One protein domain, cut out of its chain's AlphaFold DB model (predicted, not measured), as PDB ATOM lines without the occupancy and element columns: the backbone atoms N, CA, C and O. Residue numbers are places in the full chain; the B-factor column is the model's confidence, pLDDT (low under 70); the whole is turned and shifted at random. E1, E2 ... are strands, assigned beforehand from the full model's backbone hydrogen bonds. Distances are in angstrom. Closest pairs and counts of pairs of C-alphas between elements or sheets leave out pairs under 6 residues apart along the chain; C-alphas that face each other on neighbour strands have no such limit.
ATOM      1  N   ASN A  34     446.737 460.357 404.991       92.69
ATOM      2  CA  ASN A  34     447.933 459.969 404.265       92.69
ATOM      3  C   ASN A  34     448.030 460.816 402.994       92.69
ATOM      4  O   ASN A  34     447.109 460.821 402.180       92.69
ATOM      5  N   PHE A  35     449.132 461.543 402.811       91.81
ATOM      6  CA  PHE A  35     449.338 462.401 401.643       91.81
ATOM      7  C   PHE A  35     450.657 462.054 400.956       91.81
ATOM      8  O   PHE A  35     451.731 462.476 401.380       91.81
ATOM      9  N   ASN A  36     450.568 461.287 399.873       94.19
ATOM     10  CA  ASN A  36     451.715 460.902 399.061       94.19
ATOM     11  C   ASN A  36     451.841 461.868 397.890       94.19
ATOM     12  O   ASN A  36     450.989 461.883 396.999       94.19
ATOM     13  N   SER A  37     452.898 462.680 397.900       92.19
ATOM     14  CA  SER A  37     453.150 463.667 396.853       92.19
ATOM     15  C   SER A  37     454.363 463.321 396.001       92.19
ATOM     16  O   SER A  37     455.338 462.744 396.482       92.19
ATOM     17  N   VAL A  38     454.318 463.746 394.740       94.25
ATOM     18  CA  VAL A  38     455.466 463.786 393.836       94.25
ATOM     19  C   VAL A  38     455.675 465.223 393.369       94.25
ATOM     20  O   VAL A  38     454.710 465.963 393.158       94.25
ATOM     21  N   SER A  39     456.936 465.613 393.203       95.75
ATOM     22  CA  SER A  39     457.332 466.875 392.580       95.75
ATOM     23  C   SER A  39     458.125 466.577 391.313       95.75
ATOM     24  O   SER A  39     458.988 465.697 391.321       95.75
ATOM     25  N   VAL A  40     457.812 467.270 390.216       96.75
ATOM     26  CA  VAL A  40     458.453 467.050 388.914       96.75
ATOM     27  C   VAL A  40     459.011 468.349 388.349       96.75
ATOM     28  O   VAL A  40     458.300 469.344 388.209       96.75
ATOM     29  N   SER A  41     460.272 468.288 387.928       96.81
ATOM     30  CA  SER A  41     460.967 469.358 387.214       96.81
ATOM     31  C   SER A  41     461.361 468.876 385.820       96.81
ATOM     32  O   SER A  41     461.845 467.759 385.646       96.81
ATOM     33  N   VAL A  42     461.151 469.720 384.812       96.94
ATOM     34  CA  VAL A  42     461.463 469.437 383.408       96.94
ATOM     35  C   VAL A  42     462.421 470.503 382.896       96.94
ATOM     36  O   VAL A  42     462.010 471.570 382.436       96.94
ATOM     37  N   LEU A  43     463.710 470.182 382.988       96.00
ATOM     38  CA  LEU A  43     464.838 471.032 382.613       96.00
ATOM     39  C   LEU A  43     465.445 470.586 381.266       96.00
ATOM     40  O   LEU A  43     465.179 469.467 380.808       96.00
ATOM     41  N   PRO A  44     466.258 471.427 380.600       94.69
ATOM     42  CA  PRO A  44     467.005 470.989 379.432       94.69
ATOM     43  C   PRO A  44     467.941 469.824 379.766       94.69
ATOM     44  O   PRO A  44     468.479 469.706 380.866       94.69
ATOM     45  N   LYS A  45     468.189 468.964 378.775       90.88
ATOM     46  CA  LYS A  45     469.125 467.848 378.929       90.88
ATOM     47  C   LYS A  45     470.525 468.389 379.254       90.88
ATOM     48  O   LYS A  45     471.063 469.169 378.472       90.88
ATOM     49  N   ASN A  46     471.112 467.903 380.347       89.25
ATOM     50  CA  ASN A  46     472.421 468.297 380.891       89.25
ATOM     51  C   ASN A  46     472.490 469.682 381.560       89.25
ATOM     52  O   ASN A  46     473.594 470.096 381.898       89.25
ATOM     53  N   ALA A  47     471.370 470.384 381.745       91.94
ATOM     54  CA  ALA A  47     471.347 471.584 382.578       91.94
ATOM     55  C   ALA A  47     471.111 471.201 384.044       91.94
ATOM     56  O   ALA A  47     470.333 470.283 384.327       91.94
ATOM     57  N   VAL A  48     471.766 471.911 384.958       90.31
ATOM     58  CA  VAL A  48     471.447 471.877 386.391       90.31
ATOM     59  C   VAL A  48     470.590 473.085 386.761       90.31
ATOM     60  O   VAL A  48     470.407 473.994 385.953       90.31
ATOM     61  N   TRP A  49     469.998 473.087 387.957       86.00
ATOM     62  CA  TRP A  49     469.075 474.155 388.350       86.00
ATOM     63  C   TRP A  49     469.783 475.514 388.454       86.00
ATOM     64  O   TRP A  49     469.161 476.536 388.186       86.00
ATOM     65  N   GLU A  50     471.081 475.525 388.766       93.75
ATOM     66  CA  GLU A  50     471.920 476.723 388.824       93.75
ATOM     67  C   GLU A  50     472.133 477.378 387.453       93.75
ATOM     68  O   GLU A  50     472.411 478.573 387.388       93.75
ATOM     69  N   ASP A  51     471.986 476.621 386.361       95.12
ATOM     70  CA  ASP A  51     472.085 477.156 384.998       95.12
ATOM     71  C   ASP A  51     470.780 477.825 384.531       95.12
ATOM     72  O   ASP A  51     470.693 478.342 383.410       95.12
ATOM     73  N   MET A  52     469.730 477.732 385.345       96.12
ATOM     74  CA  MET A  52     468.398 478.206 385.016       96.12
ATOM     75  C   MET A  52     468.149 479.580 385.624       96.12
ATOM     76  O   MET A  52     468.502 479.857 386.767       96.12
ATOM     77  N   GLU A  53     467.442 480.426 384.885       96.25
ATOM     78  CA  GLU A  53     467.136 481.788 385.318       96.25
ATOM     79  C   GLU A  53     465.661 482.123 385.105       96.25
ATOM     80  O   GLU A  53     465.015 481.611 384.188       96.25
ATOM     81  N   GLY A  54     465.128 483.040 385.916       96.12
ATOM     82  CA  GLY A  54     463.817 483.647 385.671       96.12
ATOM     83  C   GLY A  54     462.611 482.772 386.016       96.12
ATOM     84  O   GLY A  54     461.527 483.003 385.480       96.12
ATOM     85  N   PHE A  55     462.772 481.780 386.900       96.56
ATOM     86  CA  PHE A  55     461.624 481.041 387.423       96.56
ATOM     87  C   PHE A  55     460.654 481.961 388.179       96.56
ATOM     88  O   PHE A  55     461.054 482.883 388.887       96.56
ATOM     89  N   VAL A  56     459.364 481.681 388.019       95.19
ATOM     90  CA  VAL A  56     458.253 482.353 388.687       95.19
ATOM     91  C   VAL A  56     457.343 481.294 389.285       95.19
ATOM     92  O   VAL A  56     456.764 480.482 388.555       95.19
ATOM     93  N   ASP A  57     457.184 481.343 390.602       94.31
ATOM     94  CA  ASP A  57     456.291 480.450 391.329       94.31
ATOM     95  C   ASP A  57     454.833 480.789 391.033       94.31
ATOM     96  O   ASP A  57     454.412 481.950 391.054       94.31
ATOM     97  N   ARG A  58     454.040 479.757 390.761       91.62
ATOM     98  CA  ARG A  58     452.604 479.871 390.544       91.62
ATOM     99  C   ARG A  58     451.845 478.832 391.343       91.62
ATOM    100  O   ARG A  58     452.302 477.723 391.602       91.62
ATOM    101  N   LYS A  59     450.623 479.225 391.688       88.19
ATOM    102  CA  LYS A  59     449.601 478.358 392.259       88.19
ATOM    103  C   LYS A  59     448.351 478.467 391.404       88.19
ATOM    104  O   LYS A  59     447.975 479.554 390.965       88.19
ATOM    105  N   TYR A  60     447.720 477.333 391.161       84.25
ATOM    106  CA  TYR A  60     446.431 477.240 390.498       84.25
ATOM    107  C   TYR A  60     445.454 476.561 391.449       84.25
ATOM    108  O   TYR A  60     445.728 475.470 391.953       84.25
ATOM    109  N   GLY A  61     444.354 477.248 391.743       80.75
ATOM    110  CA  GLY A  61     443.469 476.956 392.868       80.75
ATOM    111  C   GLY A  61     443.288 478.193 393.763       80.75
ATOM    112  O   GLY A  61     443.658 479.292 393.339       80.75
ATOM    113  N   PRO A  62     442.764 478.027 394.993       82.06
ATOM    114  CA  PRO A  62     442.582 476.748 395.680       82.06
ATOM    115  C   PRO A  62     441.457 475.912 395.076       82.06
ATOM    116  O   PRO A  62     440.474 476.465 394.597       82.06
ATOM    117  N   PHE A  63     441.606 474.595 395.158       82.00
ATOM    118  CA  PHE A  63     440.570 473.590 394.952       82.00
ATOM    119  C   PHE A  63     440.181 473.017 396.304       82.00
ATOM    120  O   PHE A  63     441.064 472.762 397.117       82.00
ATOM    121  N   GLY A  64     438.895 472.818 396.566       80.00
ATOM    122  CA  GLY A  64     438.423 472.289 397.841       80.00
ATOM    123  C   GLY A  64     437.446 471.144 397.658       80.00
ATOM    124  O   GLY A  64     436.528 471.296 396.867       80.00
ATOM    125  N   TYR A  65     437.609 470.064 398.414       78.00
ATOM    126  CA  TYR A  65     436.607 469.032 398.649       78.00
ATOM    127  C   TYR A  65     436.203 469.074 400.118       78.00
ATOM    128  O   TYR A  65     437.050 469.171 401.007       78.00
ATOM    129  N   SER A  66     434.909 469.016 400.395       79.19
ATOM    130  CA  SER A  66     434.392 468.797 401.746       79.19
ATOM    131  C   SER A  66     433.327 467.725 401.690       79.19
ATOM    132  O   SER A  66     432.446 467.798 400.836       79.19
ATOM    133  N   ILE A  67     433.452 466.743 402.577       76.56
ATOM    134  CA  ILE A  67     432.518 465.633 402.718       76.56
ATOM    135  C   ILE A  67     431.777 465.803 404.027       76.56
ATOM    136  O   ILE A  67     432.404 465.992 405.073       76.56
ATOM    137  N   ARG A  68     430.450 465.729 403.956       77.81
ATOM    138  CA  ARG A  68     429.562 465.852 405.114       77.81
ATOM    139  C   ARG A  68     428.854 464.539 405.430       77.81
ATOM    140  O   ARG A  68     428.649 463.747 404.521       77.81
ATOM    141  N   ASN A  69     428.514 464.291 406.691       72.31
ATOM    142  CA  ASN A  69     427.658 463.168 407.095       72.31
ATOM    143  C   ASN A  69     426.163 463.561 407.083       72.31
ATOM    144  O   ASN A  69     425.814 464.688 406.739       72.31
ATOM    145  N   GLU A  70     425.281 462.649 407.505       69.75
ATOM    146  CA  GLU A  70     423.823 462.874 407.574       69.75
ATOM    147  C   GLU A  70     423.397 464.048 408.472       69.75
ATOM    148  O   GLU A  70     422.323 464.613 408.277       69.75
ATOM    149  N   ASN A  71     424.232 464.423 409.446       73.81
ATOM    150  CA  ASN A  71     423.996 465.556 410.344       73.81
ATOM    151  C   ASN A  71     424.560 466.876 409.786       73.81
ATOM    152  O   ASN A  71     424.604 467.869 410.509       73.81
ATOM    153  N   ASP A  72     425.004 466.887 408.524       70.94
ATOM    154  CA  ASP A  72     425.672 468.007 407.851       70.94
ATOM    155  C   ASP A  72     427.042 468.391 408.455       70.94
ATOM    156  O   ASP A  72     427.594 469.456 408.172       70.94
ATOM    157  N   GLU A  73     427.655 467.514 409.254       75.50
ATOM    158  CA  GLU A  73     428.981 467.745 409.840       75.50
ATOM    159  C   GLU A  73     430.086 467.379 408.844       75.50
ATOM    160  O   GLU A  73     430.023 466.332 408.200       75.50
ATOM    161  N   ILE A  74     431.133 468.209 408.734       80.50
ATOM    162  CA  ILE A  74     432.281 467.938 407.856       80.50
ATOM    163  C   ILE A  74     433.126 466.807 408.452       80.50
ATOM    164  O   ILE A  74     433.832 466.999 409.440       80.50
ATOM    165  N   ILE A  75     433.092 465.643 407.809       83.25
ATOM    166  CA  ILE A  75     433.853 464.457 408.213       83.25
ATOM    167  C   ILE A  75     435.216 464.366 407.533       83.25
ATOM    168  O   ILE A  75     436.115 463.734 408.072       83.25
ATOM    169  N   ALA A  76     435.395 465.005 406.380       86.31
ATOM    170  CA  ALA A  76     436.693 465.128 405.730       86.31
ATOM    171  C   ALA A  76     436.754 466.407 404.898       86.31
ATOM    172  O   ALA A  76     435.764 466.813 404.281       86.31
ATOM    173  N   SER A  77     437.924 467.038 404.866       86.06
ATOM    174  CA  SER A  77     438.164 468.246 404.087       86.06
ATOM    175  C   SER A  77     439.541 468.202 403.444       86.06
ATOM    176  O   SER A  77     440.521 467.805 404.070       86.06
ATOM    177  N   LEU A  78     439.619 468.632 402.190       87.00
ATOM    178  CA  LEU A  78     440.868 468.814 401.471       87.00
ATOM    179  C   LEU A  78     440.792 470.105 400.669       87.00
ATOM    180  O   LEU A  78     440.032 470.183 399.712       87.00
ATOM    181  N   ILE A  79     441.607 471.096 401.011       86.00
ATOM    182  CA  ILE A  79     441.866 472.269 400.177       86.00
ATOM    183  C   ILE A  79     443.294 472.168 399.664       86.00
ATOM    184  O   ILE A  79     444.198 471.948 400.460       86.00
ATOM    185  N   PHE A  80     443.524 472.348 398.368       88.25
ATOM    186  CA  PHE A  80     444.837 472.198 397.743       88.25
ATOM    187  C   PHE A  80     445.044 473.159 396.570       88.25
ATOM    188  O   PHE A  80     444.114 473.798 396.083       88.25
ATOM    189  N   TYR A  81     446.282 473.238 396.097       89.19
ATOM    190  CA  TYR A  81     446.687 473.951 394.892       89.19
ATOM    191  C   TYR A  81     447.481 473.014 393.987       89.19
ATOM    192  O   TYR A  81     448.210 472.155 394.477       89.19
ATOM    193  N   PHE A  82     447.414 473.223 392.675       92.00
ATOM    194  CA  PHE A  82     448.515 472.813 391.806       92.00
ATOM    195  C   PHE A  82     449.584 473.901 391.886       92.00
ATOM    196  O   PHE A  82     449.343 475.034 391.462       92.00
ATOM    197  N   SER A  83     450.732 473.569 392.464       94.00
ATOM    198  CA  SER A  83     451.859 474.488 392.644       94.00
ATOM    199  C   SER A  83     452.968 474.112 391.677       94.00
ATOM    200  O   SER A  83     453.202 472.927 391.449       94.00
ATOM    201  N   TYR A  84     453.607 475.100 391.064       96.25
ATOM    202  CA  TYR A  84     454.686 474.872 390.110       96.25
ATOM    203  C   TYR A  84     455.464 476.163 389.860       96.25
ATOM    204  O   TYR A  84     454.889 477.253 389.863       96.25
ATOM    205  N   SER A  85     456.751 476.043 389.567       96.31
ATOM    206  CA  SER A  85     457.599 477.142 389.112       96.31
ATOM    207  C   SER A  85     457.712 477.092 387.590       96.31
ATOM    208  O   SER A  85     458.038 476.068 386.990       96.31
ATOM    209  N   CYS A  86     457.410 478.204 386.930       97.06
ATOM    210  CA  CYS A  86     457.371 478.320 385.472       97.06
ATOM    211  C   CYS A  86     458.277 479.455 384.990       97.06
ATOM    212  O   CYS A  86     458.945 480.098 385.785       97.06
ATOM    213  N   LYS A  87     458.305 479.711 383.683       97.12
ATOM    214  CA  LYS A  87     459.094 480.747 382.998       97.12
ATOM    215  C   LYS A  87     460.612 480.599 383.103       97.12
ATOM    216  O   LYS A  87     461.308 481.440 382.547       97.12
ATOM    217  N   GLY A  88     461.121 479.518 383.700       97.00
ATOM    218  CA  GLY A  88     462.554 479.252 383.751       97.00
ATOM    219  C   GLY A  88     463.156 479.213 382.351       97.00
ATOM    220  O   GLY A  88     462.585 478.628 381.431       97.00
ATOM    221  N   THR A  89     464.311 479.831 382.173       97.50
ATOM    222  CA  THR A  89     465.021 479.897 380.896       97.50
ATOM    223  C   THR A  89     466.413 479.305 381.046       97.50
ATOM    224  O   THR A  89     466.998 479.353 382.123       97.50
ATOM    225  N   PHE A  90     466.937 478.742 379.961       96.81
ATOM    226  CA  PHE A  90     468.321 478.281 379.872       96.81
ATOM    227  C   PHE A  90     468.986 479.012 378.714       96.81
ATOM    228  O   PHE A  90     468.529 478.894 377.571       96.81
ATOM    229  N   ASN A  91     470.027 479.797 378.998       95.31
ATOM    230  CA  ASN A  91     470.667 480.683 378.017       95.31
ATOM    231  C   ASN A  91     469.654 481.585 377.277       95.31
ATOM    232  O   ASN A  91     469.699 481.722 376.051       95.31
ATOM    233  N   GLY A  92     468.684 482.138 378.017       95.81
ATOM    234  CA  GLY A  92     467.637 483.017 377.485       95.81
ATOM    235  C   GLY A  92     466.595 482.333 376.591       95.81
ATOM    236  O   GLY A  92     465.833 483.022 375.915       95.81
ATOM    237  N   LYS A  93     466.555 480.993 376.548       96.56
ATOM    238  CA  LYS A  93     465.611 480.227 375.723       96.56
ATOM    239  C   LYS A  93     464.717 479.317 376.550       96.56
ATOM    240  O   LYS A  93     465.110 478.805 377.596       96.56
ATOM    241  N   GLY A  94     463.543 479.044 375.986       96.81
ATOM    242  CA  GLY A  94     462.554 478.136 376.555       96.81
ATOM    243  C   GLY A  94     461.741 478.740 377.698       96.81
ATOM    244  O   GLY A  94     461.848 479.914 378.035       96.81
ATOM    245  N   SER A  95     460.854 477.926 378.243       97.56
ATOM    246  CA  SER A  95     460.023 478.223 379.403       97.56
ATOM    247  C   SER A  95     459.839 476.912 380.148       97.56
ATOM    248  O   SER A  95     458.868 476.191 379.934       97.56
ATOM    249  N   TYR A  96     460.861 476.550 380.912       97.94
ATOM    250  CA  TYR A  96     460.986 475.295 381.631       97.94
ATOM    251  C   TYR A  96     460.149 475.299 382.908       97.94
ATOM    252  O   TYR A  96     459.668 476.336 383.374       97.94
ATOM    253  N   LEU A  97     459.940 474.098 383.430       97.19
ATOM    254  CA  LEU A  97     459.068 473.828 384.560       97.19
ATOM    255  C   LEU A  97     459.912 473.263 385.701       97.19
ATOM    256  O   LEU A  97     460.721 472.367 385.464       97.19
ATOM    257  N   ALA A  98     459.708 473.750 386.915       96.75
ATOM    258  CA  ALA A  98     460.294 473.192 388.122       96.75
ATOM    259  C   ALA A  98     459.215 473.007 389.190       96.75
ATOM    260  O   ALA A  98     458.183 473.677 389.163       96.75
ATOM    261  N   ASP A  99     459.448 472.056 390.087       95.75
ATOM    262  CA  ASP A  99     458.666 471.825 391.299       95.75
ATOM    263  C   ASP A  99     457.149 471.714 391.086       95.75
ATOM    264  O   ASP A  99     456.338 472.163 391.897       95.75
ATOM    265  N   ALA A 100     456.741 471.111 389.965       97.25
ATOM    266  CA  ALA A 100     455.337 470.887 389.666       97.25
ATOM    267  C   ALA A 100     454.771 469.782 390.561       97.25
ATOM    268  O   ALA A 100     455.170 468.620 390.464       97.25
ATOM    269  N   THR A 101     453.814 470.146 391.413       97.50
ATOM    270  CA  THR A 101     453.224 469.267 392.421       97.50
ATOM    271  C   THR A 101     451.802 469.698 392.807       97.50
ATOM    272  O   THR A 101     451.259 470.694 392.321       97.50
ATOM    273  N   VAL A 102     451.182 468.932 393.701       95.00
ATOM    274  CA  VAL A 102     449.949 469.305 394.391       95.00
ATOM    275  C   VAL A 102     450.293 469.637 395.837       95.00
ATOM    276  O   VAL A 102     450.805 468.792 396.567       95.00
ATOM    277  N   SER A 103     449.995 470.866 396.251       89.75
ATOM    278  CA  SER A 103     450.255 471.345 397.609       89.75
ATOM    279  C   SER A 103     448.954 471.404 398.407       89.75
ATOM    280  O   SER A 103     448.056 472.165 398.025       89.75
ATOM    281  N   PRO A 104     448.823 470.654 399.513       90.31
ATOM    282  CA  PRO A 104     447.685 470.801 400.401       90.31
ATOM    283  C   PRO A 104     447.771 472.147 401.138       90.31
ATOM    284  O   PRO A 104     448.839 472.614 401.516       90.31
ATOM    285  N   LYS A 105     446.619 472.784 401.321       85.69
ATOM    286  CA  LYS A 105     446.400 473.951 402.183       85.69
ATOM    287  C   LYS A 105     445.709 473.539 403.478       85.69
ATOM    288  O   LYS A 105     446.064 474.006 404.550       85.69
ATOM    289  N   ILE A 106     444.682 472.701 403.356       84.81
ATOM    290  CA  ILE A 106     443.944 472.106 404.470       84.81
ATOM    291  C   ILE A 106     443.766 470.642 404.127       84.81
ATOM    292  O   ILE A 106     443.375 470.331 403.008       84.81
ATOM    293  N   ILE A 107     444.033 469.756 405.073       88.75
ATOM    294  CA  ILE A 107     443.722 468.344 404.932       88.75
ATOM    295  C   ILE A 107     443.317 467.807 406.300       88.75
ATOM    296  O   ILE A 107     444.047 467.980 407.270       88.75
ATOM    297  N   SER A 108     442.127 467.228 406.399       87.56
ATOM    298  CA  SER A 108     441.614 466.702 407.662       87.56
ATOM    299  C   SER A 108     440.602 465.590 407.440       87.56
ATOM    300  O   SER A 108     439.891 465.555 406.430       87.56
ATOM    301  N   ALA A 109     440.525 464.693 408.415       88.12
ATOM    302  CA  ALA A 109     439.522 463.649 408.494       88.12
ATOM    303  C   ALA A 109     439.105 463.489 409.957       88.12
ATOM    304  O   ALA A 109     439.954 463.383 410.831       88.12
ATOM    305  N   SER A 110     437.806 463.455 410.229       84.38
ATOM    306  CA  SER A 110     437.276 463.202 411.566       84.38
ATOM    307  C   SER A 110     437.614 461.776 412.030       84.38
ATOM    308  O   SER A 110     437.802 460.880 411.199       84.38
ATOM    309  N   PRO A 111     437.637 461.510 413.348       83.88
ATOM    310  CA  PRO A 111     437.865 460.168 413.872       83.88
ATOM    311  C   PRO A 111     436.927 459.121 413.254       83.88
ATOM    312  O   PRO A 111     435.719 459.329 413.158       83.88
ATOM    313  N   GLY A 112     437.487 457.971 412.865       83.00
ATOM    314  CA  GLY A 112     436.747 456.884 412.208       83.00
ATOM    315  C   GLY A 112     436.663 456.988 410.679       83.00
ATOM    316  O   GLY A 112     436.172 456.049 410.049       83.00
ATOM    317  N   TYR A 113     437.184 458.074 410.103       85.62
ATOM    318  CA  TYR A 113     437.361 458.271 408.665       85.62
ATOM    319  C   TYR A 113     438.847 458.327 408.322       85.62
ATOM    320  O   TYR A 113     439.637 458.845 409.109       85.62
ATOM    321  N   TYR A 114     439.214 457.825 407.148       90.31
ATOM    322  CA  TYR A 114     440.576 457.823 406.625       90.31
ATOM    323  C   TYR A 114     440.613 458.515 405.274       90.31
ATOM    324  O   TYR A 114     439.762 458.248 404.425       90.31
ATOM    325  N   LEU A 115     441.598 459.388 405.085       90.06
ATOM    326  CA  LEU A 115     441.790 460.176 403.876       90.06
ATOM    327  C   LEU A 115     443.148 459.840 403.257       90.06
ATOM    328  O   LEU A 115     444.185 460.239 403.778       90.06
ATOM    329  N   ASP A 116     443.133 459.134 402.131       93.44
ATOM    330  CA  ASP A 116     444.318 458.772 401.358       93.44
ATOM    331  C   ASP A 116     444.402 459.622 400.088       93.44
ATOM    332  O   ASP A 116     443.597 459.497 399.165       93.44
ATOM    333  N   CYS A 117     445.413 460.472 400.017       92.88
ATOM    334  CA  CYS A 117     445.718 461.311 398.873       92.88
ATOM    335  C   CYS A 117     446.982 460.801 398.178       92.88
ATOM    336  O   CYS A 117     448.012 460.581 398.818       92.88
ATOM    337  N   ASN A 118     446.922 460.650 396.859       96.06
ATOM    338  CA  ASN A 118     448.046 460.212 396.044       96.06
ATOM    339  C   ASN A 118     448.196 461.100 394.807       96.06
ATOM    340  O   ASN A 118     447.292 461.185 393.971       96.06
ATOM    341  N   VAL A 119     449.348 461.750 394.683       95.94
ATOM    342  CA  VAL A 119     449.689 462.611 393.552       95.94
ATOM    343  C   VAL A 119     450.567 461.832 392.586       95.94
ATOM    344  O   VAL A 119     451.583 461.254 392.957       95.94
ATOM    345  N   THR A 120     450.196 461.857 391.314       97.31
ATOM    346  CA  THR A 120     450.969 461.263 390.224       97.31
ATOM    347  C   THR A 120     451.202 462.289 389.128       97.31
ATOM    348  O   THR A 120     450.422 463.230 388.966       97.31
ATOM    349  N   ALA A 121     452.276 462.108 388.367       97.31
ATOM    350  CA  ALA A 121     452.638 462.972 387.256       97.31
ATOM    351  C   ALA A 121     452.820 462.144 385.981       97.31
ATOM    352  O   ALA A 121     453.324 461.022 386.024       97.31
ATOM    353  N   SER A 122     452.398 462.690 384.843       97.50
ATOM    354  CA  SER A 122     452.675 462.095 383.538       97.50
ATOM    355  C   SER A 122     454.118 462.336 383.100       97.50
ATOM    356  O   SER A 122     454.767 463.283 383.543       97.50
ATOM    357  N   GLU A 123     454.556 461.577 382.097       97.31
ATOM    358  CA  GLU A 123     455.729 461.941 381.300       97.31
ATOM    359  C   GLU A 123     455.581 463.359 380.706       97.31
ATOM    360  O   GLU A 123     454.462 463.766 380.344       97.31
ATOM    361  N   PRO A 124     456.685 464.118 380.584       97.06
ATOM    362  CA  PRO A 124     456.654 465.477 380.070       97.06
ATOM    363  C   PRO A 124     456.363 465.523 378.568       97.06
ATOM    364  O   PRO A 124     456.832 464.699 377.783       97.06
ATOM    365  N   LYS A 125     455.628 466.554 378.145       97.56
ATOM    366  CA  LYS A 125     455.359 466.863 376.732       97.56
ATOM    367  C   LYS A 125     455.829 468.273 376.410       97.56
ATOM    368  O   LYS A 125     455.577 469.191 377.179       97.56
ATOM    369  N   ASN A 126     456.491 468.463 375.271       97.62
ATOM    370  CA  ASN A 126     456.865 469.800 374.811       97.62
ATOM    371  C   ASN A 126     455.697 470.445 374.046       97.62
ATOM    372  O   ASN A 126     455.294 469.925 373.008       97.62
ATOM    373  N   TYR A 127     455.188 471.573 374.542       96.81
ATOM    374  CA  TYR A 127     454.147 472.383 373.893       96.81
ATOM    375  C   TYR A 127     454.718 473.555 373.085       96.81
ATOM    376  O   TYR A 127     453.983 474.225 372.361       96.81
ATOM    377  N   GLY A 128     456.014 473.826 373.240       96.25
ATOM    378  CA  GLY A 128     456.736 474.843 372.492       96.25
ATOM    379  C   GLY A 128     457.393 474.266 371.243       96.25
ATOM    380  O   GLY A 128     456.981 473.245 370.692       96.25
ATOM    381  N   THR A 129     458.466 474.915 370.803       97.00
ATOM    382  CA  THR A 129     459.294 474.417 369.699       97.00
ATOM    383  C   THR A 129     460.543 473.726 370.237       97.00
ATOM    384  O   THR A 129     460.799 473.698 371.439       97.00
ATOM    385  N   LYS A 130     461.355 473.143 369.351       95.12
ATOM    386  CA  LYS A 130     462.672 472.615 369.735       95.12
ATOM    387  C   LYS A 130     463.624 473.724 370.207       95.12
ATOM    388  O   LYS A 130     464.443 473.481 371.084       95.12
ATOM    389  N   GLU A 131     463.528 474.915 369.617       95.50
ATOM    390  CA  GLU A 131     464.391 476.058 369.945       95.50
ATOM    391  C   GLU A 131     463.925 476.808 371.194       95.50
ATOM    392  O   GLU A 131     464.756 477.287 371.960       95.50
ATOM    393  N   ASN A 132     462.608 476.879 371.402       96.94
ATOM    394  CA  ASN A 132     461.968 477.492 372.561       96.94
ATOM    395  C   ASN A 132     461.025 476.466 373.203       96.94
ATOM    396  O   ASN A 132     459.810 476.517 372.973       96.94
ATOM    397  N   PRO A 133     461.571 475.483 373.941       97.44
ATOM    398  CA  PRO A 133     460.765 474.441 374.558       97.44
ATOM    399  C   PRO A 133     459.885 475.016 375.664       97.44
ATOM    400  O   PRO A 133     460.320 475.857 376.445       97.44
ATOM    401  N   ALA A 134     458.658 474.516 375.744       97.94
ATOM    402  CA  ALA A 134     457.712 474.801 376.816       97.94
ATOM    403  C   ALA A 134     457.160 473.460 377.320       97.94
ATOM    404  O   ALA A 134     456.097 473.020 376.866       97.94
ATOM    405  N   PRO A 135     457.915 472.731 378.162       97.81
ATOM    406  CA  PRO A 135     457.454 471.464 378.704       97.81
ATOM    407  C   PRO A 135     456.204 471.646 379.565       97.81
ATOM    408  O   PRO A 135     456.043 472.648 380.256       97.81
ATOM    409  N   GLY A 136     455.334 470.646 379.558       97.56
ATOM    410  CA  GLY A 136     454.235 470.525 380.501       97.56
ATOM    411  C   GLY A 136     454.074 469.093 380.982       97.56
ATOM    412  O   GLY A 136     454.452 468.145 380.287       97.56
ATOM    413  N   VAL A 137     453.508 468.961 382.175       98.06
ATOM    414  CA  VAL A 137     453.214 467.685 382.835       98.06
ATOM    415  C   VAL A 137     451.765 467.691 383.294       98.06
ATOM    416  O   VAL A 137     451.230 468.725 383.703       98.06
ATOM    417  N   THR A 138     451.112 466.538 383.217       97.50
ATOM    418  CA  THR A 138     449.784 466.349 383.790       97.50
ATOM    419  C   THR A 138     449.934 465.818 385.207       97.50
ATOM    420  O   THR A 138     450.434 464.713 385.400       97.50
ATOM    421  N   LEU A 139     449.486 466.600 386.183       96.81
ATOM    422  CA  LEU A 139     449.371 466.206 387.579       96.81
ATOM    423  C   LEU A 139     447.978 465.627 387.824       96.81
ATOM    424  O   LEU A 139     446.971 466.213 387.418       96.81
ATOM    425  N   ARG A 140     447.922 464.486 388.503       95.50
ATOM    426  CA  ARG A 140     446.692 463.827 388.944       95.50
ATOM    427  C   ARG A 140     446.760 463.623 390.446       95.50
ATOM    428  O   ARG A 140     447.575 462.836 390.917       95.50
ATOM    429  N   LEU A 141     445.869 464.287 391.166       94.12
ATOM    430  CA  LEU A 141     445.548 463.981 392.552       94.12
ATOM    431  C   LEU A 141     444.415 462.952 392.562       94.12
ATOM    432  O   LEU A 141     443.344 463.217 392.018       94.12
ATOM    433  N   GLN A 142     444.654 461.798 393.169       93.44
ATOM    434  CA  GLN A 142     443.626 460.862 393.608       93.44
ATOM    435  C   GLN A 142     443.384 461.085 395.098       93.44
ATOM    436  O   GLN A 142     444.340 461.177 395.861       93.44
ATOM    437  N   VAL A 143     442.125 461.153 395.500       89.56
ATOM    438  CA  VAL A 143     441.701 461.270 396.894       89.56
ATOM    439  C   VAL A 143     440.749 460.130 397.168       89.56
ATOM    440  O   VAL A 143     439.753 459.990 396.470       89.56
ATOM    441  N   LYS A 144     441.029 459.326 398.179       90.19
ATOM    442  CA  LYS A 144     440.158 458.257 398.637       90.19
ATOM    443  C   LYS A 144     439.769 458.536 400.071       90.19
ATOM    444  O   LYS A 144     440.629 458.777 400.911       90.19
ATOM    445  N   ILE A 145     438.477 458.480 400.344       87.31
ATOM    446  CA  ILE A 145     437.955 458.556 401.703       87.31
ATOM    447  C   ILE A 145     437.333 457.218 402.030       87.31
ATOM    448  O   ILE A 145     436.605 456.664 401.212       87.31
ATOM    449  N   SER A 146     437.652 456.685 403.202       88.00
ATOM    450  CA  SER A 146     437.108 455.418 403.680       88.00
ATOM    451  C   SER A 146     436.703 455.499 405.143       88.00
ATOM    452  O   SER A 146     437.208 456.327 405.901       88.00
ATOM    453  N   SER A 147     435.771 454.643 405.541       83.00
ATOM    454  CA  SER A 147     435.277 454.547 406.912       83.00
ATOM    455  C   SER A 147     434.970 453.101 407.277       83.00
ATOM    456  O   SER A 147     434.778 452.243 406.419       83.00
ATOM    457  N   TYR A 148     434.915 452.823 408.580       73.88
ATOM    458  CA  TYR A 148     434.511 451.505 409.087       73.88
ATOM    459  C   TYR A 148     433.002 451.243 409.000       73.88
ATOM    460  O   TYR A 148     432.568 450.103 409.156       73.88
ATOM    461  N   ARG A 149     432.204 452.301 408.843       67.88
ATOM    462  CA  ARG A 149     430.752 452.249 408.658       67.88
ATOM    463  C   ARG A 149     430.413 452.814 407.293       67.88
ATOM    464  O   ARG A 149     431.161 453.664 406.807       67.88
ATOM    465  N   ASP A 150     429.272 452.406 406.753       64.62
ATOM    466  CA  ASP A 150     428.773 452.934 405.490       64.62
ATOM    467  C   ASP A 150     428.697 454.467 405.549       64.62
ATOM    468  O   ASP A 150     428.196 455.056 406.512       64.62
ATOM    469  N   LEU A 151     429.228 455.108 404.514       62.72
ATOM    470  CA  LEU A 151     429.038 456.519 404.237       62.72
ATOM    471  C   LEU A 151     427.594 456.669 403.769       62.72
ATOM    472  O   LEU A 151     427.203 456.127 402.737       62.72
ATOM    473  N   THR A 152     426.776 457.360 404.547       54.34
ATOM    474  CA  THR A 152     425.381 457.615 404.197       54.34
ATOM    475  C   THR A 152     425.159 459.111 404.020       54.34
ATOM    476  O   THR A 152     425.670 459.931 404.787       54.34
ATOM    477  N   ASN A 153     424.437 459.467 402.956       51.59
ATOM    478  CA  ASN A 153     424.075 460.821 402.547       51.59
ATOM    479  C   ASN A 153     425.242 461.820 402.488       51.59
ATOM    480  O   ASN A 153     425.068 462.991 402.838       51.59
ATOM    481  N   CYS A 154     426.440 461.405 402.054       53.44
ATOM    482  CA  CYS A 154     427.529 462.368 401.935       53.44
ATOM    483  C   CYS A 154     427.413 463.214 400.671       53.44
ATOM    484  O   CYS A 154     427.323 462.700 399.560       53.44
ATOM    485  N   ASN A 155     427.503 464.530 400.861       53.72
ATOM    486  CA  ASN A 155     427.655 465.495 399.782       53.72
ATOM    487  C   ASN A 155     429.121 465.897 399.658       53.72
ATOM    488  O   ASN A 155     429.751 466.275 400.648       53.72
ATOM    489  N   VAL A 156     429.642 465.846 398.434       54.12
ATOM    490  CA  VAL A 156     430.982 466.335 398.107       54.12
ATOM    491  C   VAL A 156     430.842 467.675 397.420       54.12
ATOM    492  O   VAL A 156     430.226 467.778 396.361       54.12
ATOM    493  N   CYS A 157     431.429 468.703 398.022       55.06
ATOM    494  CA  CYS A 157     431.287 470.067 397.530       55.06
ATOM    495  C   CYS A 157     432.650 470.580 397.077       55.06
ATOM    496  O   CYS A 157     433.591 470.672 397.866       55.06
ATOM    497  N   GLY A 158     432.738 470.863 395.777       50.53
ATOM    498  CA  GLY A 158     433.912 471.415 395.124       50.53
ATOM    499  C   GLY A 158     433.937 472.941 395.201       50.53
ATOM    500  O   GLY A 158     432.951 473.578 394.837       50.53
ATOM    501  N   THR A 159     435.044 473.556 395.619       52.91
ATOM    502  CA  THR A 159     435.247 475.011 395.452       52.91
ATOM    503  C   THR A 159     436.482 475.285 394.611       52.91
ATOM    504  O   THR A 159     437.502 474.628 394.789       52.91
ATOM    505  N   SER A 160     436.407 476.273 393.714       46.84
ATOM    506  CA  SER A 160     437.594 476.911 393.136       46.84
ATOM    507  C   SER A 160     437.481 478.419 393.177       46.84
ATOM    508  O   SER A 160     436.476 478.974 392.735       46.84
ATOM    509  N   LYS A 161     438.547 479.082 393.620       46.59
ATOM    510  CA  LYS A 161     438.830 480.475 393.258       46.59
ATOM    511  C   LYS A 161     440.040 480.439 392.336       46.59
ATOM    512  O   LYS A 161     441.037 479.833 392.691       46.59
ATOM    513  N   LEU A 162     439.946 481.001 391.134       42.25
ATOM    514  CA  LEU A 162     441.087 481.084 390.222       42.25
ATOM    515  C   LEU A 162     441.935 482.296 390.623       42.25
ATOM    516  O   LEU A 162     441.664 483.401 390.173       42.25
ATOM    517  N   GLU A 163     442.955 482.123 391.464       38.22
ATOM    518  CA  GLU A 163     443.796 483.248 391.925       38.22
ATOM    519  C   GLU A 163     444.860 483.713 390.899       38.22
ATOM    520  O   GLU A 163     445.873 484.284 391.278       38.22
ATOM    521  N   ASN A 164     444.672 483.484 389.590       38.19
ATOM    522  CA  ASN A 164     445.681 483.833 388.573       38.19
ATOM    523  C   ASN A 164     445.113 484.151 387.171       38.19
ATOM    524  O   ASN A 164     445.725 483.815 386.157       38.19
ATOM    525  N   MET A 165     443.950 484.802 387.093       34.44
ATOM    526  CA  MET A 165     443.590 485.585 385.903       34.44
ATOM    527  C   MET A 165     443.977 487.038 386.170       34.44
ATOM    528  O   MET A 165     443.747 487.525 387.275       34.44
ATOM    529  N   TYR A 189     432.572 470.044 389.057       52.75
ATOM    530  CA  TYR A 189     432.798 469.167 390.204       52.75
ATOM    531  C   TYR A 189     431.768 468.050 390.236       52.75
ATOM    532  O   TYR A 189     430.599 468.278 389.917       52.75
ATOM    533  N   PRO A 190     432.191 466.834 390.599       50.66
ATOM    534  CA  PRO A 190     431.286 465.712 390.644       50.66
ATOM    535  C   PRO A 190     430.401 465.836 391.887       50.66
ATOM    536  O   PRO A 190     430.892 465.851 393.013       50.66
ATOM    537  N   HIS A 191     429.090 465.915 391.678       54.06
ATOM    538  CA  HIS A 191     428.126 465.599 392.724       54.06
ATOM    539  C   HIS A 191     427.966 464.078 392.759       54.06
ATOM    540  O   HIS A 191     427.456 463.489 391.807       54.06
ATOM    541  N   CYS A 192     428.408 463.452 393.846       59.03
ATOM    542  CA  CYS A 192     428.168 462.040 394.125       59.03
ATOM    543  C   CYS A 192     427.325 461.917 395.390       59.03
ATOM    544  O   CYS A 192     427.666 462.541 396.391       59.03
ATOM    545  N   SER A 193     426.271 461.098 395.337       60.22
ATOM    546  CA  SER A 193     425.724 460.466 396.542       60.22
ATOM    547  C   SER A 193     426.474 459.155 396.758       60.22
ATOM    548  O   SER A 193     426.795 458.462 395.791       60.22
ATOM    549  N   CYS A 194     426.767 458.828 398.008       62.66
ATOM    550  CA  CYS A 194     427.555 457.659 398.377       62.66
ATOM    551  C   CYS A 194     426.786 456.650 399.235       62.66
ATOM    552  O   CYS A 194     427.422 455.872 399.940       62.66
ATOM    553  N   ASP A 195     425.451 456.677 399.212       61.16
ATOM    554  CA  ASP A 195     424.618 455.868 400.107       61.16
ATOM    555  C   ASP A 195     425.008 454.382 400.101       61.16
ATOM    556  O   ASP A 195     424.859 453.680 399.099       61.16
ATOM    557  N   GLY A 196     425.496 453.901 401.249       60.69
ATOM    558  CA  GLY A 196     425.862 452.496 401.446       60.69
ATOM    559  C   GLY A 196     427.274 452.126 400.978       60.69
ATOM    560  O   GLY A 196     427.580 450.939 400.860       60.69
ATOM    561  N   LEU A 197     428.139 453.104 400.687       69.06
ATOM    562  CA  LEU A 197     429.533 452.863 400.309       69.06
ATOM    563  C   LEU A 197     430.466 452.996 401.513       69.06
ATOM    564  O   LEU A 197     430.360 453.931 402.291       69.06
ATOM    565  N   ASN A 198     431.458 452.116 401.631       73.06
ATOM    566  CA  ASN A 198     432.508 452.236 402.657       73.06
ATOM    567  C   ASN A 198     433.729 453.042 402.180       73.06
ATOM    568  O   ASN A 198     434.677 453.263 402.937       73.06
ATOM    569  N   SER A 199     433.724 453.474 400.916       81.25
ATOM    570  CA  SER A 199     434.734 454.371 400.369       81.25
ATOM    571  C   SER A 199     434.223 455.156 399.171       81.25
ATOM    572  O   SER A 199     433.435 454.620 398.397       81.25
ATOM    573  N   ILE A 200     434.748 456.364 398.981       81.81
ATOM    574  CA  ILE A 200     434.513 457.205 397.801       81.81
ATOM    575  C   ILE A 200     435.865 457.662 397.265       81.81
ATOM    576  O   ILE A 200     436.772 457.955 398.054       81.81
ATOM    577  N   GLU A 201     436.003 457.743 395.944       85.06
ATOM    578  CA  GLU A 201     437.215 458.258 395.309       85.06
ATOM    579  C   GLU A 201     436.949 459.503 394.461       85.06
ATOM    580  O   GLU A 201     435.954 459.600 393.748       85.06
ATOM    581  N   PHE A 202     437.886 460.448 394.501       83.19
ATOM    582  CA  PHE A 202     437.884 461.692 393.741       83.19
ATOM    583  C   PHE A 202     439.183 461.832 392.976       83.19
ATOM    584  O   PHE A 202     440.258 461.459 393.449       83.19
ATOM    585  N   PHE A 203     439.094 462.453 391.811       84.75
ATOM    586  CA  PHE A 203     440.262 462.811 391.028       84.75
ATOM    587  C   PHE A 203     440.237 464.293 390.702       84.75
ATOM    588  O   PHE A 203     439.204 464.798 390.274       84.75
ATOM    589  N   ALA A 204     441.380 464.960 390.830       88.12
ATOM    590  CA  ALA A 204     441.632 466.269 390.244       88.12
ATOM    591  C   ALA A 204     442.818 466.155 389.291       88.12
ATOM    592  O   ALA A 204     443.899 465.714 389.686       88.12
ATOM    593  N   ILE A 205     442.620 466.533 388.030       89.62
ATOM    594  CA  ILE A 205     443.642 466.386 386.992       89.62
ATOM    595  C   ILE A 205     443.874 467.732 386.323       89.62
ATOM    596  O   ILE A 205     442.951 468.291 385.732       89.62
ATOM    597  N   ALA A 206     445.109 468.227 386.360       91.12
ATOM    598  CA  ALA A 206     445.500 469.455 385.681       91.12
ATOM    599  C   ALA A 206     446.814 469.273 384.926       91.12
ATOM    600  O   ALA A 206     447.737 468.617 385.394       91.12
ATOM    601  N   THR A 207     446.914 469.878 383.746       95.25
ATOM    602  CA  THR A 207     448.199 470.033 383.057       95.25
ATOM    603  C   THR A 207     448.782 471.389 383.374       95.25
ATOM    604  O   THR A 207     448.153 472.393 383.051       95.25
ATOM    605  N   VAL A 208     449.980 471.408 383.948       95.75
ATOM    606  CA  VAL A 208     450.761 472.627 384.181       95.75
ATOM    607  C   VAL A 208     451.900 472.698 383.172       95.75
ATOM    608  O   VAL A 208     452.461 471.673 382.772       95.75
ATOM    609  N   ARG A 209     452.221 473.906 382.715       97.06
ATOM    610  CA  ARG A 209     453.230 474.148 381.683       97.06
ATOM    611  C   ARG A 209     454.260 475.156 382.156       97.06
ATOM    612  O   ARG A 209     453.944 476.111 382.862       97.06
ATOM    613  N   GLY A 210     455.490 474.982 381.692       95.94
ATOM    614  CA  GLY A 210     456.590 475.885 381.993       95.94
ATOM    615  C   GLY A 210     456.417 477.275 381.376       95.94
ATOM    616  O   GLY A 210     457.064 478.211 381.813       95.94
ATOM    617  N   ASP A 211     455.484 477.493 380.446       95.31
ATOM    618  CA  ASP A 211     455.087 478.840 380.013       95.31
ATOM    619  C   ASP A 211     454.034 479.505 380.918       95.31
ATOM    620  O   ASP A 211     453.589 480.614 380.616       95.31
ATOM    621  N   GLY A 212     453.667 478.878 382.037       91.69
ATOM    622  CA  GLY A 212     452.742 479.420 383.032       91.69
ATOM    623  C   GLY A 212     451.269 479.111 382.768       91.69
ATOM    624  O   GLY A 212     450.416 479.587 383.513       91.69
ATOM    625  N   GLN A 213     450.949 478.345 381.721       90.62
ATOM    626  CA  GLN A 213     449.575 477.922 381.459       90.62
ATOM    627  C   GLN A 213     449.184 476.714 382.316       90.62
ATOM    628  O   GLN A 213     449.980 475.795 382.522       90.62
ATOM    629  N   VAL A 214     447.917 476.683 382.740       87.94
ATOM    630  CA  VAL A 214     447.307 475.526 383.406       87.94
ATOM    631  C   VAL A 214     445.984 475.190 382.744       87.94
ATOM    632  O   VAL A 214     445.175 476.078 382.496       87.94
ATOM    633  N   ASN A 215     445.758 473.903 382.491       84.50
ATOM    634  CA  ASN A 215     444.496 473.389 381.975       84.50
ATOM    635  C   ASN A 215     443.941 472.344 382.945       84.50
ATOM    636  O   ASN A 215     444.522 471.264 383.073       84.50
ATOM    637  N   LEU A 216     442.825 472.652 383.610       80.75
ATOM    638  CA  LEU A 216     442.065 471.661 384.372       80.75
ATOM    639  C   LEU A 216     441.379 470.709 383.385       80.75
ATOM    640  O   LEU A 216     440.621 471.148 382.523       80.75
ATOM    641  N   ILE A 217     441.671 469.415 383.491       75.56
ATOM    642  CA  ILE A 217     441.149 468.393 382.579       75.56
ATOM    643  C   ILE A 217     439.839 467.827 383.118       75.56
ATOM    644  O   ILE A 217     438.856 467.734 382.388       75.56
ATOM    645  N   SER A 218     439.819 467.429 384.389       68.62
ATOM    646  CA  SER A 218     438.647 466.794 384.985       68.62
ATOM    647  C   SER A 218     438.663 466.861 386.504       68.62
ATOM    648  O   SER A 218     439.723 466.705 387.119       68.62
ATOM    649  N   ALA A 219     437.465 466.953 387.081       63.56
ATOM    650  CA  ALA A 219     437.191 466.486 388.428       63.56
ATOM    651  C   ALA A 219     436.056 465.458 388.375       63.56
ATOM    652  O   ALA A 219     434.978 465.753 387.862       63.56
ATOM    653  N   GLN A 220     436.317 464.237 388.835       63.50
ATOM    654  CA  GLN A 220     435.371 463.116 388.777       63.50
ATOM    655  C   GLN A 220     435.349 462.389 390.112       63.50
ATOM    656  O   GLN A 220     436.347 462.414 390.835       63.50
ATOM    657  N   CYS A 221     434.212 461.777 390.427       66.50
ATOM    658  CA  CYS A 221     434.063 460.923 391.590       66.50
ATOM    659  C   CYS A 221     433.412 459.601 391.203       66.50
ATOM    660  O   CYS A 221     432.648 459.547 390.233       66.50
ATOM    661  N   TYR A 222     433.800 458.562 391.938       59.00
ATOM    662  CA  TYR A 222     433.410 457.172 391.751       59.00
ATOM    663  C   TYR A 222     432.994 456.552 393.080       59.00
ATOM    664  O   TYR A 222     433.631 456.884 394.112       59.00
TER     665      TYR A 222
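AT A GLANCE: This is residues 34 to 165 and 189 to 222 of the 222 residues of an uncharacterized protein of Paraclostridium benzoelyticum (UniProt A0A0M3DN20). Two twisted sheets of five strands each lie face to face as a long, narrow sandwich, their strands nearly aligned at 6 degrees and the longest of them running much of its length. One sheet runs E1 E6 E7 E9 E10 and is mixed; the other runs E2 E5 E4 E3 E8 and is all antiparallel. The printed part has 166 residues with ten named strands, E1 to E10 in chain order, and no named helix: the class is all strand. The outline is a rod spanning 58 by 27 by 21 A, only just compact, close to loose, with a radius of gyration of the C-alphas of 18.1 A.

HOW THE PARTS SIT: Begin at E1, residues 34 to 36, an edge strand parallel to E6, residues 113 to 121; N 36 and O 117 are 2.9 A apart, within hydrogen-bond range, as are the pairs below. In the other sheet, edge strand E2, residues 40 to 42, is antiparallel to E5, residues 93 to 109, with N 42 and O 97 at 2.8 A. E3, residues 56 to 68, and E4, residues 74 to 90, form a hairpin, with N 65 and O 78 at 2.8 A. E4 and E5 form another, with N 83 and O 101 at 2.9 A. E3, E4 and E5 are a meander, each the antiparallel neighbour of the one before; with E2, the antiparallel neighbour of E5, they make a Greek key. E6 and E7, residues 135 to 151, form a hairpin, with N 118 and O 142 at 2.8 A; E7 bends by 109 degrees at residue 148. E8, residues 156 to 160, is antiparallel to E3, with N 64 and O 159 at 2.9 A. E9, residues 197 to 209, is antiparallel to E7, with N 143 and O 202 at 2.8 A. It forms a hairpin with edge strand E10, residues 214 to 221, with N 205 and O 218 at 3.0 A. Between the sheets, the closest C-alphas of E5 and E7 are those of Tyr 96 and Pro 135, 6.0 A.

IN THESE COORDINATES: Find C-alpha 34 at (447.933, 459.969, 404.265), where E1 begins. E3 runs 37.0 A; E4 starts at C-alpha 74, (432.281, 467.938, 407.856), and runs 46.8 A. E5 runs 45.0 A, E6 26.7 A, E7 41.0 A, E9 36.9 A, and E10 21.3 A to C-alpha 221 at (434.063, 460.923, 391.590).

THE WHOLE: The C-alphas farthest apart, of Asn 71 and Asn 91, are 58.8 A apart. Residues 166 to 188 are not printed, and C-alphas 165 and 189 are 20.1 A apart across the cut. The links E2 to E3 and E6 to E7 are long. Mean pLDDT of the printed part is 84.0; look for values under 70 at residue 70 and residues 149 to 165, 189 to 197 and 218 to 222.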